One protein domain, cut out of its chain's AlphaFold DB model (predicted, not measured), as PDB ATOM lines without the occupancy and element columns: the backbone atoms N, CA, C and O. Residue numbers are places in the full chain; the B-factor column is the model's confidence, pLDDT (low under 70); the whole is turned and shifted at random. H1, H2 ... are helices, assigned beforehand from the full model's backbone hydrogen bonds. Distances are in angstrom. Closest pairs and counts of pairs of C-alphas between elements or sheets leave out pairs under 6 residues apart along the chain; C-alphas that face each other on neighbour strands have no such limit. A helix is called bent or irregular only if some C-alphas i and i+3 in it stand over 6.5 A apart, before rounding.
ATOM      1  N   LYS A   5     -26.670  18.301   4.415       52.56
ATOM      2  CA  LYS A   5     -25.596  17.316   4.639       52.56
ATOM      3  C   LYS A   5     -26.006  16.200   5.610       52.56
ATOM      4  O   LYS A   5     -25.583  15.063   5.433       52.56
ATOM      5  N   ASN A   6     -26.868  16.499   6.581       50.94
ATOM      6  CA  ASN A   6     -27.293  15.538   7.599       50.94
ATOM      7  C   ASN A   6     -28.294  14.517   7.050       50.94
ATOM      8  O   ASN A   6     -28.270  13.372   7.481       50.94
ATOM      9  N   ILE A   7     -29.130  14.897   6.078       61.44
ATOM     10  CA  ILE A   7     -30.089  13.978   5.441       61.44
ATOM     11  C   ILE A   7     -29.349  12.978   4.545       61.44
ATOM     12  O   ILE A   7     -29.614  11.779   4.601       61.44
ATOM     13  N   ILE A   8     -28.373  13.456   3.769       60.00
ATOM     14  CA  ILE A   8     -27.551  12.609   2.894       60.00
ATOM     15  C   ILE A   8     -26.690  11.647   3.722       60.00
ATOM     16  O   ILE A   8     -26.622  10.462   3.399       60.00
ATOM     17  N   ALA A   9     -26.098  12.134   4.818       62.00
ATOM     18  CA  ALA A   9     -25.381  11.286   5.762       62.00
ATOM     19  C   ALA A   9     -26.300  10.195   6.330       62.00
ATOM     20  O   ALA A   9     -25.929   9.032   6.293       62.00
ATOM     21  N   LEU A  10     -27.523  10.534   6.757       68.25
ATOM     22  CA  LEU A  10     -28.467   9.564   7.323       68.25
ATOM     23  C   LEU A  10     -28.828   8.440   6.339       68.25
ATOM     24  O   LEU A  10     -28.877   7.277   6.730       68.25
ATOM     25  N   ILE A  11     -29.047   8.781   5.065       71.12
ATOM     26  CA  ILE A  11     -29.385   7.812   4.012       71.12
ATOM     27  C   ILE A  11     -28.196   6.888   3.723       71.12
ATOM     28  O   ILE A  11     -28.374   5.674   3.647       71.12
ATOM     29  N   LEU A  12     -26.979   7.435   3.623       65.56
ATOM     30  CA  LEU A  12     -25.758   6.644   3.434       65.56
ATOM     31  C   LEU A  12     -25.514   5.686   4.606       65.56
ATOM     32  O   LEU A  12     -25.226   4.512   4.378       65.56
ATOM     33  N   THR A  13     -25.698   6.146   5.846       70.75
ATOM     34  CA  THR A  13     -25.549   5.297   7.036       70.75
ATOM     35  C   THR A  13     -26.587   4.178   7.055       70.75
ATOM     36  O   THR A  13     -26.248   3.044   7.383       70.75
ATOM     37  N   LEU A  14     -27.831   4.455   6.649       70.38
ATOM     38  CA  LEU A  14     -28.895   3.450   6.587       70.38
ATOM     39  C   LEU A  14     -28.605   2.371   5.531       70.38
ATOM     40  O   LEU A  14     -28.798   1.185   5.786       70.38
ATOM     41  N   VAL A  15     -28.100   2.772   4.360       66.38
ATOM     42  CA  VAL A  15     -27.740   1.850   3.270       66.38
ATOM     43  C   VAL A  15     -26.562   0.958   3.669       66.38
ATOM     44  O   VAL A  15     -26.610  -0.249   3.444       66.38
ATOM     45  N   ILE A  16     -25.539   1.520   4.321       67.50
ATOM     46  CA  ILE A  16     -24.402   0.750   4.848       67.50
ATOM     47  C   ILE A  16     -24.872  -0.241   5.924       67.50
ATOM     48  O   ILE A  16     -24.466  -1.400   5.909       67.50
ATOM     49  N   PHE A  17     -25.776   0.177   6.815       67.00
ATOM     50  CA  PHE A  17     -26.322  -0.679   7.872       67.00
ATOM     51  C   PHE A  17     -27.107  -1.879   7.310       67.00
ATOM     52  O   PHE A  17     -26.962  -3.000   7.795       67.00
ATOM     53  N   ILE A  18     -27.874  -1.673   6.235       63.28
ATOM     54  CA  ILE A  18     -28.612  -2.740   5.536       63.28
ATOM     55  C   ILE A  18     -27.657  -3.722   4.835       63.28
ATOM     56  O   ILE A  18     -27.899  -4.928   4.854       63.28
ATOM     57  N   LEU A  19     -26.550  -3.232   4.266       56.28
ATOM     58  CA  LEU A  19     -25.538  -4.066   3.604       56.28
ATOM     59  C   LEU A  19     -24.730  -4.929   4.591       56.28
ATOM     60  O   LEU A  19     -24.327  -6.034   4.233       56.28
ATOM     61  N   ILE A  20     -24.525  -4.461   5.828       61.06
ATOM     62  CA  ILE A  20     -23.845  -5.219   6.897       61.06
ATOM     63  C   ILE A  20     -24.751  -6.326   7.461       61.06
ATOM     64  O   ILE A  20     -24.271  -7.411   7.781       61.06
ATOM     65  N   LEU A  21     -26.060  -6.074   7.570       55.62
ATOM     66  CA  LEU A  21     -27.018  -7.014   8.166       55.62
ATOM     67  C   LEU A  21     -27.422  -8.176   7.244       55.62
ATOM     68  O   LEU A  21     -27.900  -9.195   7.738       55.62
ATOM     69  N   PHE A  22     -27.220  -8.058   5.928       59.56
ATOM     70  CA  PHE A  22     -27.641  -9.077   4.959       59.56
ATOM     71  C   PHE A  22     -26.530  -9.414   3.944       59.56
ATOM     72  O   PHE A  22     -26.561  -8.938   2.806       59.56
ATOM     73  N   PRO A  23     -25.573 -10.297   4.292       56.22
ATOM     74  CA  PRO A  23     -24.439 -10.659   3.429       56.22
ATOM     75  C   PRO A  23     -24.831 -11.354   2.109       56.22
ATOM     76  O   PRO A  23     -24.032 -11.407   1.176       56.22
ATOM     77  N   VAL A  24     -26.079 -11.823   1.975       52.12
ATOM     78  CA  VAL A  24     -26.634 -12.389   0.726       52.12
ATOM     79  C   VAL A  24     -26.702 -11.342  -0.402       52.12
ATOM     80  O   VAL A  24     -26.670 -11.692  -1.581       52.12
ATOM     81  N   PHE A  25     -26.714 -10.044  -0.075       49.75
ATOM     82  CA  PHE A  25     -26.709  -8.969  -1.075       49.75
ATOM     83  C   PHE A  25     -25.348  -8.732  -1.744       49.75
ATOM     84  O   PHE A  25     -25.292  -8.012  -2.744       49.75
ATOM     85  N   ALA A  26     -24.269  -9.366  -1.270       51.81
ATOM     86  CA  ALA A  26     -22.937  -9.183  -1.841       51.81
ATOM     87  C   ALA A  26     -22.824  -9.672  -3.303       51.81
ATOM     88  O   ALA A  26     -22.084  -9.091  -4.092       51.81
ATOM     89  N   PHE A  27     -23.624 -10.663  -3.714       51.56
ATOM     90  CA  PHE A  27     -23.634 -11.161  -5.100       51.56
ATOM     91  C   PHE A  27     -24.321 -10.216  -6.105       51.56
ATOM     92  O   PHE A  27     -24.047 -10.295  -7.298       51.56
ATOM     93  N   ASN A  28     -25.163  -9.285  -5.639       53.16
ATOM     94  CA  ASN A  28     -25.860  -8.300  -6.481       53.16
ATOM     95  C   ASN A  28     -25.271  -6.880  -6.367       53.16
ATOM     96  O   ASN A  28     -25.838  -5.932  -6.916       53.16
ATOM     97  N   LEU A  29     -24.132  -6.723  -5.680       56.38
ATOM     98  CA  LEU A  29     -23.475  -5.438  -5.413       56.38
ATOM     99  C   LEU A  29     -23.276  -4.561  -6.663       56.38
ATOM    100  O   LEU A  29     -23.639  -3.391  -6.590       56.38
ATOM    101  N   PRO A  30     -22.794  -5.065  -7.820       62.06
ATOM    102  CA  PRO A  30     -22.606  -4.228  -9.010       62.06
ATOM    103  C   PRO A  30     -23.926  -3.702  -9.597       62.06
ATOM    104  O   PRO A  30     -24.017  -2.552 -10.027       62.06
ATOM    105  N   TRP A  31     -24.978  -4.525  -9.578       57.91
ATOM    106  CA  TRP A  31     -26.300  -4.154 -10.093       57.91
ATOM    107  C   TRP A  31     -27.014  -3.160  -9.170       57.91
ATOM    108  O   TRP A  31     -27.615  -2.187  -9.630       57.91
ATOM    109  N   ILE A  32     -26.903  -3.375  -7.857       61.31
ATOM    110  CA  ILE A  32     -27.435  -2.472  -6.834       61.31
ATOM    111  C   ILE A  32     -26.667  -1.148  -6.855       61.31
ATOM    112  O   ILE A  32     -27.301  -0.095  -6.862       61.31
ATOM    113  N   ALA A  33     -25.335  -1.179  -6.967       60.97
ATOM    114  CA  ALA A  33     -24.501   0.012  -7.105       60.97
ATOM    115  C   ALA A  33     -24.880   0.829  -8.347       60.97
ATOM    116  O   ALA A  33     -25.106   2.028  -8.230       60.97
ATOM    117  N   SER A  34     -25.071   0.185  -9.504       62.34
ATOM    118  CA  SER A  34     -25.517   0.860 -10.733       62.34
ATOM    119  C   SER A  34     -26.906   1.503 -10.595       62.34
ATOM    120  O   SER A  34     -27.142   2.607 -11.092       62.34
ATOM    121  N   LYS A  35     -27.848   0.852  -9.897       67.31
ATOM    122  CA  LYS A  35     -29.171   1.439  -9.618       67.31
ATOM    123  C   LYS A  35     -29.095   2.609  -8.643       67.31
ATOM    124  O   LYS A  35     -29.750   3.622  -8.882       67.31
ATOM    125  N   ILE A  36     -28.304   2.487  -7.578       68.81
ATOM    126  CA  ILE A  36     -28.086   3.564  -6.605       68.81
ATOM    127  C   ILE A  36     -27.406   4.754  -7.284       68.81
ATOM    128  O   ILE A  36     -27.847   5.880  -7.086       68.81
ATOM    129  N   GLU A  37     -26.416   4.522  -8.144       64.88
ATOM    130  CA  GLU A  37     -25.753   5.562  -8.932       64.88
ATOM    131  C   GLU A  37     -26.743   6.284  -9.856       64.88
ATOM    132  O   GLU A  37     -26.780   7.511  -9.873       64.88
ATOM    133  N   LYS A  38     -27.624   5.556 -10.557       65.38
ATOM    134  CA  LYS A  38     -28.680   6.162 -11.389       65.38
ATOM    135  C   LYS A  38     -29.661   7.009 -10.578       65.38
ATOM    136  O   LYS A  38     -30.019   8.101 -11.014       65.38
ATOM    137  N   VAL A  39     -30.095   6.523  -9.414       67.88
ATOM    138  CA  VAL A  39     -31.004   7.263  -8.521       67.88
ATOM    139  C   VAL A  39     -30.301   8.488  -7.935       67.88
ATOM    140  O   VAL A  39     -30.880   9.571  -7.926       67.88
ATOM    141  N   TYR A  40     -29.042   8.354  -7.522       65.38
ATOM    142  CA  TYR A  40     -28.222   9.449  -7.014       65.38
ATOM    143  C   TYR A  40     -27.982  10.521  -8.079       65.38
ATOM    144  O   TYR A  40     -28.222  11.694  -7.816       65.38
ATOM    145  N   LEU A  41     -27.595  10.137  -9.300       65.44
ATOM    146  CA  LEU A  41     -27.435  11.055 -10.432       65.44
ATOM    147  C   LEU A  41     -28.757  11.744 -10.789       65.44
ATOM    148  O   LEU A  41     -28.765  12.939 -11.083       65.44
ATOM    149  N   GLY A  42     -29.873  11.012 -10.721       64.88
ATOM    150  CA  GLY A  42     -31.215  11.558 -10.904       64.88
ATOM    151  C   GLY A  42     -31.536  12.631  -9.865       64.88
ATOM    152  O   GLY A  42     -31.803  13.770 -10.233       64.88
ATOM    153  N   ILE A  43     -31.442  12.300  -8.576       65.88
ATOM    154  CA  ILE A  43     -31.741  13.214  -7.463       65.88
ATOM    155  C   ILE A  43     -30.774  14.403  -7.454       65.88
ATOM    156  O   ILE A  43     -31.218  15.544  -7.381       65.88
ATOM    157  N   SER A  44     -29.469  14.164  -7.602       61.19
ATOM    158  CA  SER A  44     -28.445  15.212  -7.677       61.19
ATOM    159  C   SER A  44     -28.755  16.214  -8.789       61.19
ATOM    160  O   SER A  44     -28.662  17.415  -8.567       61.19
ATOM    161  N   SER A  45     -29.221  15.747  -9.953       61.81
ATOM    162  CA  SER A  45     -29.559  16.628 -11.076       61.81
ATOM    163  C   SER A  45     -30.768  17.544 -10.842       61.81
ATOM    164  O   SER A  45     -30.872  18.573 -11.508       61.81
ATOM    165  N   TYR A  46     -31.657  17.212  -9.895       61.97
ATOM    166  CA  TYR A  46     -32.772  18.079  -9.487       61.97
ATOM    167  C   TYR A  46     -32.338  19.207  -8.545       61.97
ATOM    168  O   TYR A  46     -33.028  20.219  -8.453       61.97
ATOM    169  N   PHE A  47     -31.207  19.036  -7.856       67.06
ATOM    170  CA  PHE A  47     -30.663  20.011  -6.908       67.06
ATOM    171  C   PHE A  47     -29.425  20.745  -7.437       67.06
ATOM    172  O   PHE A  47     -28.901  21.616  -6.746       67.06
ATOM    173  N   GLU A  48     -28.976  20.422  -8.653       72.62
ATOM    174  CA  GLU A  48     -27.908  21.142  -9.345       72.62
ATOM    175  C   GLU A  48     -28.304  22.606  -9.556       72.62
ATOM    176  O   GLU A  48     -29.348  22.926 -10.138       72.62
ATOM    177  N   SER A  49     -27.426  23.515  -9.139       79.12
ATOM    178  CA  SER A  49     -27.528  24.908  -9.552       79.12
ATOM    179  C   SER A  49     -27.388  25.021 -11.079       79.12
ATOM    180  O   SER A  49     -26.743  24.177 -11.713       79.12
ATOM    181  N   PRO A  50     -27.912  26.088 -11.709       82.38
ATOM    182  CA  PRO A  50     -27.741  26.305 -13.145       82.38
ATOM    183  C   PRO A  50     -26.278  26.220 -13.611       82.38
ATOM    184  O   PRO A  50     -26.010  25.671 -14.676       82.38
ATOM    185  N   LYS A  51     -25.327  26.682 -12.784       82.94
ATOM    186  CA  LYS A  51     -23.884  26.619 -13.068       82.94
ATOM    187  C   LYS A  51     -23.323  25.195 -13.009       82.94
ATOM    188  O   LYS A  51     -22.512  24.830 -13.854       82.94
ATOM    189  N   GLU A  52     -23.744  24.385 -12.037       81.81
ATOM    190  CA  GLU A  52     -23.320  22.979 -11.929       81.81
ATOM    191  C   GLU A  52     -23.894  22.137 -13.068       81.81
ATOM    192  O   GLU A  52     -23.183  21.324 -13.660       81.81
ATOM    193  N   LYS A  53     -25.153  22.396 -13.441       82.00
ATOM    194  CA  LYS A  53     -25.788  21.780 -14.605       82.00
ATOM    195  C   LYS A  53     -25.048  22.134 -15.896       82.00
ATOM    196  O   LYS A  53     -24.755  21.244 -16.689       82.00
ATOM    197  N   GLU A  54     -24.705  23.408 -16.092       85.25
ATOM    198  CA  GLU A  54     -23.933  23.861 -17.254       85.25
ATOM    199  C   GLU A  54     -22.536  23.221 -17.294       85.25
ATOM    200  O   GLU A  54     -22.120  22.716 -18.336       85.25
ATOM    201  N   PHE A  55     -21.833  23.168 -16.159       86.12
ATOM    202  CA  PHE A  55     -20.522  22.524 -16.057       86.12
ATOM    203  C   PHE A  55     -20.580  21.025 -16.383       86.12
ATOM    204  O   PHE A  55     -19.749  20.522 -17.139       86.12
ATOM    205  N   ARG A  56     -21.582  20.300 -15.865       86.06
ATOM    206  CA  ARG A  56     -21.779  18.871 -16.160       86.06
ATOM    207  C   ARG A  56     -22.089  18.628 -17.636       86.06
ATOM    208  O   ARG A  56     -21.553  17.678 -18.206       86.06
ATOM    209  N   ILE A  57     -22.931  19.465 -18.245       85.88
ATOM    210  CA  ILE A  57     -23.239  19.391 -19.681       85.88
ATOM    211  C   ILE A  57     -21.962  19.610 -20.493       85.88
ATOM    212  O   ILE A  57     -21.617  18.735 -21.282       85.88
ATOM    213  N   LYS A  58     -21.212  20.688 -20.228       87.25
ATOM    214  CA  LYS A  58     -19.939  20.983 -20.910       87.25
ATOM    215  C   LYS A  58     -18.938  19.834 -20.789       87.25
ATOM    216  O   LYS A  58     -18.423  19.366 -21.797       87.25
ATOM    217  N   LYS A  59     -18.741  19.298 -19.581       88.56
ATOM    218  CA  LYS A  59     -17.841  18.156 -19.350       88.56
ATOM    219  C   LYS A  59     -18.274  16.906 -20.128       88.56
ATOM    220  O   LYS A  59     -17.434  16.190 -20.669       88.56
ATOM    221  N   LYS A  60     -19.581  16.629 -20.195       86.50
ATOM    222  CA  LYS A  60     -20.119  15.500 -20.969       86.50
ATOM    223  C   LYS A  60     -19.948  15.714 -22.474       86.50
ATOM    224  O   LYS A  60     -19.622  14.767 -23.183       86.50
ATOM    225  N   GLU A  61     -20.156  16.933 -22.962       85.69
ATOM    226  CA  GLU A  61     -19.928  17.293 -24.364       85.69
ATOM    227  C   GLU A  61     -18.452  17.155 -24.753       85.69
ATOM    228  O   GLU A  61     -18.160  16.569 -25.793       85.69
ATOM    229  N   GLU A  62     -17.526  17.602 -23.901       86.75
ATOM    230  CA  GLU A  62     -16.080  17.422 -24.089       86.75
ATOM    231  C   GLU A  62     -15.689  15.942 -24.131       86.75
ATOM    232  O   GLU A  62     -14.969  15.519 -25.033       86.75
ATOM    233  N   GLN A  63     -16.210  15.127 -23.209       88.06
ATOM    234  CA  GLN A  63     -15.936  13.690 -23.198       88.06
ATOM    235  C   GLN A  63     -16.501  12.984 -24.438       88.06
ATOM    236  O   GLN A  63     -15.827  12.152 -25.042       88.06
ATOM    237  N   ASN A  64     -17.721  13.331 -24.852       84.06
ATOM    238  CA  ASN A  64     -18.315  12.805 -26.080       84.06
ATOM    239  C   ASN A  64     -17.501  13.208 -27.315       84.06
ATOM    240  O   ASN A  64     -17.305  12.389 -28.213       84.06
ATOM    241  N   ARG A  65     -17.011  14.452 -27.348       83.00
ATOM    242  CA  ARG A  65     -16.142  14.954 -28.411       83.00
ATOM    243  C   ARG A  65     -14.829  14.183 -28.473       83.00
ATOM    244  O   ARG A  65     -14.433  13.780 -29.562       83.00
ATOM    245  N   GLU A  66     -14.191  13.940 -27.333       86.75
ATOM    246  CA  GLU A  66     -12.942  13.180 -27.273       86.75
ATOM    247  C   GLU A  66     -13.135  11.730 -27.727       86.75
ATOM    248  O   GLU A  66     -12.391  11.243 -28.576       86.75
ATOM    249  N   ASN A  67     -14.181  11.065 -27.231       86.50
ATOM    250  CA  ASN A  67     -14.513   9.698 -27.631       86.50
ATOM    251  C   ASN A  67     -14.775   9.605 -29.141       86.50
ATOM    252  O   ASN A  67     -14.283   8.690 -29.802       86.50
ATOM    253  N   TYR A  68     -15.523  10.565 -29.696       82.06
ATOM    254  CA  TYR A  68     -15.767  10.636 -31.136       82.06
ATOM    255  C   TYR A  68     -14.463  10.814 -31.910       82.06
ATOM    256  O   TYR A  68     -14.213  10.081 -32.863       82.06
ATOM    257  N   ARG A  69     -13.621  11.764 -31.488       83.81
ATOM    258  CA  ARG A  69     -12.333  12.047 -32.119       83.81
ATOM    259  C   ARG A  69     -11.454  10.800 -32.166       83.81
ATOM    260  O   ARG A  69     -10.966  10.445 -33.235       83.81
ATOM    261  N   GLN A  70     -11.289  10.112 -31.037       85.69
ATOM    262  CA  GLN A  70     -10.480   8.893 -30.960       85.69
ATOM    263  C   GLN A  70     -11.031   7.782 -31.853       85.69
ATOM    264  O   GLN A  70     -10.274   7.157 -32.593       85.69
ATOM    265  N   HIS A  71     -12.348   7.569 -31.828       84.38
ATOM    266  CA  HIS A  71     -13.012   6.576 -32.674       84.38
ATOM    267  C   HIS A  71     -12.904   6.896 -34.167       84.38
ATOM    268  O   HIS A  71     -12.788   6.001 -34.998       84.38
ATOM    269  N   PHE A  72     -12.949   8.173 -34.527       83.56
ATOM    270  CA  PHE A  72     -12.794   8.598 -35.908       83.56
ATOM    271  C   PHE A  72     -11.354   8.379 -36.395       83.56
ATOM    272  O   PHE A  72     -11.150   7.745 -37.427       83.56
ATOM    273  N   PHE A  73     -10.350   8.829 -35.635       83.00
ATOM    274  CA  PHE A  73      -8.945   8.654 -36.013       83.00
ATOM    275  C   PHE A  73      -8.498   7.192 -36.007       83.00
ATOM    276  O   PHE A  73      -7.698   6.813 -36.858       83.00
ATOM    277  N   SER A  74      -9.039   6.351 -35.121       85.25
ATOM    278  CA  SER A  74      -8.717   4.920 -35.123       85.25
ATOM    279  C   SER A  74      -9.144   4.226 -36.419       85.25
ATOM    280  O   SER A  74      -8.449   3.322 -36.874       85.25
ATOM    281  N   LYS A  75     -10.226   4.687 -37.066       83.81
ATOM    282  CA  LYS A  75     -10.667   4.180 -38.377       83.81
ATOM    283  C   LYS A  75      -9.772   4.604 -39.539       83.81
ATOM    284  O   LYS A  75      -9.780   3.936 -40.566       83.81
ATOM    285  N   LEU A  76      -9.022   5.698 -39.397       82.69
ATOM    286  CA  LEU A  76      -8.111   6.180 -40.440       82.69
ATOM    287  C   LEU A  76      -6.776   5.425 -40.471       82.69
ATOM    288  O   LEU A  76      -6.061   5.489 -41.473       82.69
ATOM    289  N   ILE A  77      -6.439   4.724 -39.385       81.81
ATOM    290  CA  ILE A  77      -5.197   3.961 -39.248       81.81
ATOM    291  C   ILE A  77      -5.295   2.652 -40.034       81.81
ATOM    292  O   ILE A  77      -6.320   1.971 -40.032       81.81
TER     293      ILE A  77
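Overview. This is residues 5 to 77 of the 314 residues of an uncharacterized protein of Neisseria sp. HMSC055H02 (UniProt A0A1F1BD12). Three helices make a flat, open zigzag: H1 and H2 run side by side with a gap between them, and H3 swings away from the far end of H2 as the other limb of a wide V. The printed part has 73 residues, with H1, H2 and H3 in that order and no named strand, all helix. It is extended, with a radius of gyration of the C-alphas of 18.3 A and spans of 54 by 34 by 12 A.

Along the chain. H1, residues 5 to 21, begins at C-alpha 5 (-25.596, 17.316, 4.639) and is 24.6 A long. H2, residues 23 to 47, is 33.0 A long and irregular, C-alphas 27 and 30 being 8.0 A apart, with a kink of 71 degrees near residue 30. H3, residues 50 to 76, is 39.2 A long and ends at C-alpha 76 (-8.111, 6.180, -40.440).

Arrangement. H1 and H2 are close but not clearly touching, their closest C-alphas, of Leu 19 and Phe 25, 6.9 A apart, at a shallow tilt of 14 degrees, opposite ways. H2 and H3 are close but not clearly touching, their closest C-alphas, of Ser 45 and Lys 53, 7.3 A apart, at a steep tilt of 64 degrees, opposite ways. H1 and H3 are apart. Every O i to N i+4 pair is within hydrogen-bond range in H1, 16 of 21 in H2 and 21 of 23 in H3.

Size, cuts and confidence. The C-alphas farthest apart, of Leu 21 and Leu 76, are 53.8 A apart. The printed part has no cut, and both links are tight. Mean pLDDT of the printed part is 70.9; residues 5 to 10, 12 and 15 to 47 are under 70.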